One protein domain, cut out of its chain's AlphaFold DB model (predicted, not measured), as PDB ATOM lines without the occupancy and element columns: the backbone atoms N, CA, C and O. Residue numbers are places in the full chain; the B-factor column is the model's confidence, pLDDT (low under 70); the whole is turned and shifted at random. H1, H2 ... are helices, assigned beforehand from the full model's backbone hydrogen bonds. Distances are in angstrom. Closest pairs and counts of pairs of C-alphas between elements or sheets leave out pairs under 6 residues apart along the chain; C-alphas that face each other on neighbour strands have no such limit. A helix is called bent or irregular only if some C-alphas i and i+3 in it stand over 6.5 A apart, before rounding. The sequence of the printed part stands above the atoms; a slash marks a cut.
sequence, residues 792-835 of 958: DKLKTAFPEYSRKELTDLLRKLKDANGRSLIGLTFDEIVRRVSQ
ATOM      1  N   ASP A 792     225.384 289.941 -32.599       77.31
ATOM      2  CA  ASP A 792     226.657 290.195 -31.921       77.31
ATOM      3  C   ASP A 792     226.640 289.713 -30.467       77.31
ATOM      4  O   ASP A 792     227.560 289.015 -30.048       77.31
ATOM      5  N   LYS A 793     225.552 289.950 -29.723       73.62
ATOM      6  CA  LYS A 793     225.386 289.370 -28.378       73.62
ATOM      7  C   LYS A 793     225.230 287.839 -28.410       73.62
ATOM      8  O   LYS A 793     225.628 287.182 -27.453       73.62
ATOM      9  N   LEU A 794     224.680 287.251 -29.483       78.56
ATOM     10  CA  LEU A 794     224.670 285.790 -29.649       78.56
ATOM     11  C   LEU A 794     226.066 285.232 -29.937       78.56
ATOM     12  O   LEU A 794     226.399 284.198 -29.377       78.56
ATOM     13  N   LYS A 795     226.912 285.930 -30.707       75.75
ATOM     14  CA  LYS A 795     228.345 285.598 -30.788       75.75
ATOM     15  C   LYS A 795     229.034 285.689 -29.422       75.75
ATOM     16  O   LYS A 795     229.899 284.875 -29.138       75.75
ATOM     17  N   THR A 796     228.662 286.650 -28.569       81.12
ATOM     18  CA  THR A 796     229.205 286.747 -27.200       81.12
ATOM     19  C   THR A 796     228.764 285.580 -26.310       81.12
ATOM     20  O   THR A 796     229.538 285.139 -25.469       81.12
ATOM     21  N   ALA A 797     227.538 285.075 -26.483       75.94
ATOM     22  CA  ALA A 797     227.005 283.946 -25.713       75.94
ATOM     23  C   ALA A 797     227.431 282.565 -26.255       75.94
ATOM     24  O   ALA A 797     227.489 281.605 -25.493       75.94
ATOM     25  N   PHE A 798     227.718 282.466 -27.556       81.94
ATOM     26  CA  PHE A 798     228.049 281.227 -28.265       81.94
ATOM     27  C   PHE A 798     229.236 281.450 -29.229       81.94
ATOM     28  O   PHE A 798     229.054 281.372 -30.448       81.94
ATOM     29  N   PRO A 799     230.449 281.755 -28.724       77.88
ATOM     30  CA  PRO A 799     231.601 282.104 -29.566       77.88
ATOM     31  C   PRO A 799     232.041 280.972 -30.509       77.88
ATOM     32  O   PRO A 799     232.523 281.252 -31.603       77.88
ATOM     33  N   GLU A 800     231.799 279.715 -30.126       70.25
ATOM     34  CA  GLU A 800     232.102 278.513 -30.919       70.25
ATOM     35  C   GLU A 800     231.229 278.353 -32.181       70.25
ATOM     36  O   GLU A 800     231.540 277.539 -33.049       70.25
ATOM     37  N   TYR A 801     230.126 279.103 -32.306       76.56
ATOM     38  CA  TYR A 801     229.180 278.967 -33.417       76.56
ATOM     39  C   TYR A 801     229.393 280.053 -34.472       76.56
ATOM     40  O   TYR A 801     229.411 281.253 -34.181       76.56
ATOM     41  N   SER A 802     229.488 279.657 -35.747       80.44
ATOM     42  CA  SER A 802     229.685 280.628 -36.822       80.44
ATOM     43  C   SER A 802     228.480 281.566 -36.968       80.44
ATOM     44  O   SER A 802     227.326 281.215 -36.696       80.44
ATOM     45  N   ARG A 803     228.715 282.774 -37.506       78.75
ATOM     46  CA  ARG A 803     227.631 283.742 -37.778       78.75
ATOM     47  C   ARG A 803     226.547 283.153 -38.698       78.75
ATOM     48  O   ARG A 803     225.399 283.582 -38.616       78.75
ATOM     49  N   LYS A 804     226.881 282.160 -39.535       77.88
ATOM     50  CA  LYS A 804     225.928 281.439 -40.392       77.88
ATOM     51  C   LYS A 804     225.019 280.520 -39.571       77.88
ATOM     52  O   LYS A 804     223.803 280.653 -39.659       77.88
ATOM     53  N   GLU A 805     225.589 279.680 -38.710       79.12
ATOM     54  CA  GLU A 805     224.833 278.754 -37.853       79.12
ATOM     55  C   GLU A 805     223.937 279.497 -36.856       79.12
ATOM     56  O   GLU A 805     222.766 279.149 -36.708       79.12
ATOM     57  N   LEU A 806     224.429 280.587 -36.256       81.25
ATOM     58  CA  LEU A 806     223.620 281.466 -35.401       81.25
ATOM     59  C   LEU A 806     222.463 282.130 -36.174       81.25
ATOM     60  O   LEU A 806     221.360 282.262 -35.643       81.25
ATOM     61  N   THR A 807     222.669 282.485 -37.449       81.25
ATOM     62  CA  THR A 807     221.597 283.011 -38.317       81.25
ATOM     63  C   THR A 807     220.565 281.928 -38.656       81.25
ATOM     64  O   THR A 807     219.367 282.207 -38.691       81.25
ATOM     65  N   ASP A 808     220.999 280.686 -38.883       79.56
ATOM     66  CA  ASP A 808     220.113 279.550 -39.161       79.56
ATOM     67  C   ASP A 808     219.327 279.108 -37.907       79.56
ATOM     68  O   ASP A 808     218.142 278.777 -38.012       79.56
ATOM     69  N   LEU A 809     219.931 279.179 -36.714       81.75
ATOM     70  CA  LEU A 809     219.257 278.986 -35.422       81.75
ATOM     71  C   LEU A 809     218.201 280.070 -35.170       81.75
ATOM     72  O   LEU A 809     217.053 279.740 -34.871       81.75
ATOM     73  N   LEU A 810     218.532 281.349 -35.381       80.69
ATOM     74  CA  LEU A 810     217.556 282.443 -35.306       80.69
ATOM     75  C   LEU A 810     216.430 282.314 -36.337       80.69
ATOM     76  O   LEU A 810     215.298 282.695 -36.039       80.69
ATOM     77  N   ARG A 811     216.703 281.778 -37.535       77.38
ATOM     78  CA  ARG A 811     215.660 281.517 -38.539       77.38
ATOM     79  C   ARG A 811     214.695 280.442 -38.045       77.38
ATOM     80  O   ARG A 811     213.499 280.703 -37.997       77.38
ATOM     81  N   LYS A 812     215.209 279.305 -37.559       78.31
ATOM     82  CA  LYS A 812     214.395 278.245 -36.932       78.31
ATOM     83  C   LYS A 812     213.566 278.773 -35.754       78.31
ATOM     84  O   LYS A 812     212.387 278.450 -35.657       78.31
ATOM     85  N   LEU A 813     214.149 279.616 -34.898       79.38
ATOM     86  CA  LEU A 813     213.466 280.236 -33.755       79.38
ATOM     87  C   LEU A 813     212.362 281.205 -34.217       79.38
ATOM     88  O   LEU A 813     211.250 281.167 -33.696       79.38
ATOM     89  N   LYS A 814     212.628 282.021 -35.245       76.56
ATOM     90  CA  LYS A 814     211.639 282.903 -35.884       76.56
ATOM     91  C   LYS A 814     210.485 282.112 -36.503       76.56
ATOM     92  O   LYS A 814     209.334 282.506 -36.334       76.56
ATOM     93  N   ASP A 815     210.770 281.017 -37.202       73.44
ATOM     94  CA  ASP A 815     209.754 280.188 -37.855       73.44
ATOM     95  C   ASP A 815     208.898 279.423 -36.830       73.44
ATOM     96  O   ASP A 815     207.671 279.448 -36.932       73.44
ATOM     97  N   ALA A 816     209.513 278.867 -35.777       70.69
ATOM     98  CA  ALA A 816     208.813 278.267 -34.635       70.69
ATOM     99  C   ALA A 816     207.923 279.269 -33.870       70.69
ATOM    100  O   ALA A 816     206.939 278.877 -33.248       70.69
ATOM    101  N   ASN A 817     208.239 280.566 -33.942       65.88
ATOM    102  CA  ASN A 817     207.516 281.655 -33.285       65.88
ATOM    103  C   ASN A 817     206.623 282.447 -34.274       65.88
ATOM    104  O   ASN A 817     206.496 283.669 -34.197       65.88
ATOM    105  N   GLY A 818     206.017 281.758 -35.251       62.31
ATOM    106  CA  GLY A 818     205.023 282.343 -36.166       62.31
ATOM    107  C   GLY A 818     205.603 283.305 -37.210       62.31
ATOM    108  O   GLY A 818     204.960 284.286 -37.579       62.31
ATOM    109  N   ARG A 819     206.838 283.054 -37.665       61.53
ATOM    110  CA  ARG A 819     207.644 283.933 -38.537       61.53
ATOM    111  C   ARG A 819     207.964 285.316 -37.941       61.53
ATOM    112  O   ARG A 819     208.405 286.202 -38.677       61.53
ATOM    113  N   SER A 820     207.826 285.512 -36.626       62.75
ATOM    114  CA  SER A 820     208.100 286.790 -35.954       62.75
ATOM    115  C   SER A 820     208.908 286.629 -34.666       62.75
ATOM    116  O   SER A 820     208.653 285.742 -33.859       62.75
ATOM    117  N   LEU A 821     209.859 287.541 -34.447       60.62
ATOM    118  CA  LEU A 821     210.594 287.696 -33.181       60.62
ATOM    119  C   LEU A 821     210.075 288.886 -32.347       60.62
ATOM    120  O   LEU A 821     210.595 289.172 -31.270       60.62
ATOM    121  N   ILE A 822     209.064 289.606 -32.846       60.81
ATOM    122  CA  ILE A 822     208.512 290.798 -32.194       60.81
ATOM    123  C   ILE A 822     207.741 290.362 -30.944       60.81
ATOM    124  O   ILE A 822     206.748 289.646 -31.048       60.81
ATOM    125  N   GLY A 823     208.194 290.814 -29.773       59.91
ATOM    126  CA  GLY A 823     207.598 290.497 -28.469       59.91
ATOM    127  C   GLY A 823     208.475 289.636 -27.555       59.91
ATOM    128  O   GLY A 823     208.175 289.538 -26.369       59.91
ATOM    129  N   LEU A 824     209.575 289.062 -28.058       70.44
ATOM    130  CA  LEU A 824     210.582 288.403 -27.220       70.44
ATOM    131  C   LEU A 824     211.614 289.423 -26.711       70.44
ATOM    132  O   LEU A 824     212.029 290.318 -27.451       70.44
ATOM    133  N   THR A 825     212.041 289.289 -25.453       75.88
ATOM    134  CA  THR A 825     213.172 290.060 -24.913       75.88
ATOM    135  C   THR A 825     214.499 289.481 -25.400       75.88
ATOM    136  O   THR A 825     214.556 288.359 -25.905       75.88
ATOM    137  N   PHE A 826     215.585 290.239 -25.234       72.88
ATOM    138  CA  PHE A 826     216.906 289.793 -25.667       72.88
ATOM    139  C   PHE A 826     217.301 288.458 -25.023       72.88
ATOM    140  O   PHE A 826     217.686 287.505 -25.697       72.88
ATOM    141  N   ASP A 827     217.169 288.388 -23.706       74.00
ATOM    142  CA  ASP A 827     217.663 287.272 -22.906       74.00
ATOM    143  C   ASP A 827     216.762 286.035 -23.082       74.00
ATOM    144  O   ASP A 827     217.238 284.908 -23.024       74.00
ATOM    145  N   GLU A 828     215.488 286.235 -23.438       74.69
ATOM    146  CA  GLU A 828     214.557 285.179 -23.857       74.69
ATOM    147  C   GLU A 828     214.906 284.593 -25.242       74.69
ATOM    148  O   GLU A 828     214.697 283.399 -25.473       74.69
ATOM    149  N   ILE A 829     215.478 285.395 -26.153       79.81
ATOM    150  CA  ILE A 829     216.042 284.898 -27.421       79.81
ATOM    151  C   ILE A 829     217.307 284.082 -27.141       79.81
ATOM    152  O   ILE A 829     217.390 282.948 -27.606       79.81
ATOM    153  N   VAL A 830     218.254 284.596 -26.342       79.19
ATOM    154  CA  VAL A 830     219.479 283.853 -25.970       79.19
ATOM    155  C   VAL A 830     219.124 282.528 -25.300       79.19
ATOM    156  O   VAL A 830     219.567 281.483 -25.760       79.19
ATOM    157  N   ARG A 831     218.248 282.554 -24.287       79.44
ATOM    158  CA  ARG A 831     217.797 281.372 -23.539       79.44
ATOM    159  C   ARG A 831     217.125 280.326 -24.435       79.44
ATOM    160  O   ARG A 831     217.332 279.132 -24.222       79.44
ATOM    161  N   ARG A 832     216.340 280.733 -25.444       77.06
ATOM    162  CA  ARG A 832     215.789 279.784 -26.432       77.06
ATOM    163  C   ARG A 832     216.834 279.278 -27.423       77.06
ATOM    164  O   ARG A 832     216.751 278.112 -27.785       77.06
ATOM    165  N   VAL A 833     217.826 280.079 -27.822       80.06
ATOM    166  CA  VAL A 833     218.953 279.574 -28.628       80.06
ATOM    167  C   VAL A 833     219.777 278.559 -27.825       80.06
ATOM    168  O   VAL A 833     220.083 277.505 -28.375       80.06
ATOM    169  N   SER A 834     220.021 278.771 -26.522       78.12
ATOM    170  CA  SER A 834     220.646 277.764 -25.637       78.12
ATOM    171  C   SER A 834     219.886 276.433 -25.686       78.12
ATOM    172  O   SER A 834     220.470 275.383 -25.930       78.12
ATOM    173  N   GLN A 835     218.556 276.489 -25.552       74.31
ATOM    174  CA  GLN A 835     217.658 275.323 -25.607       74.31
ATOM    175  C   GLN A 835     217.489 274.711 -27.014       74.31
ATOM    176  O   GLN A 835     216.744 273.747 -27.176       74.31
TER     177      GLN A 835
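AT A GLANCE: This is residues 792 to 835 of the 958 residues of the protein "RING-type E3 ubiquitin transferase" of Monodelphis domestica (UniProt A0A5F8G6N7). One long helix, H2, makes the base and runs along the longest axis, and two shorter helices, H1 and H3, lie over the same side of it, with H1 near the first residues of H2 and H3 crossing over its middle at about a right angle. Beyond the last residues of H2, the link of residues 817 to 825 swings round and folds back to the start of H3. The printed part has 44 residues with three named helices, in the order H1, H2, H3, and no named strand; its class is all helix. It is compact, with a radius of gyration of the C-alphas of 10.0 A, and its C-alphas span 28 by 18 by 17 A, an outline only just elongated.

HOW THE PARTS SIT: H2, residues 803 to 816, is the longest helix and touches both of the others. H3, residues 826 to 835, touches H2, and H2 touches it with residues 809 to 813 alone; the closest C-alphas are those of Leu 809 and Val 833, 6.8 A apart. The lines of H2 and H3 are about perpendicular, at 85 degrees. H1, residues 792 to 797, only just touches H2, with 3 pairs of C-alphas within 8 A, and H2 touches it with residues 803 to 806 alone. Their closest C-alphas are those of Lys 795 and Arg 803, 7.3 A apart, and their lines are about perpendicular, at 90 degrees. H1 and H3 are close but not clearly touching; their closest C-alphas, those of Leu 794 and Val 830, are 6.7 A apart. These two run the same way at a steep tilt of 50 degrees. In H1, H2 and H3 every pair of backbone O i and N i+4 is within hydrogen-bond range.

IN THESE COORDINATES: H2 runs from Arg 803, with its C-alpha at (227.631, 283.742, -37.778), to Ala 816, with its C-alpha at (208.813, 278.267, -34.635), a length of 19.8 A. H1 begins at Asp 792, C-alpha (226.657, 290.195, -31.921), and reaches Ala 797 after 8.8 A. H3 runs from Phe 826 to Gln 835, C-alpha (217.658, 275.323, -25.607), over 14.5 A. No helix is bent.

THE WHOLE: The two C-alphas farthest apart are those of Glu 800 and Gly 818, at 27.8 A, and the first and last printed C-alphas, of Asp 792 and Gln 835, are 18.5 A apart. The printed part has no cut. The link from H1 to H2, with 5 residues, is tight, and the link from H2 to H3, with 9 residues, is short. The mean pLDDT of the printed part is 74.9, and the model's confidence is low, under 70, at residues 817 to 823.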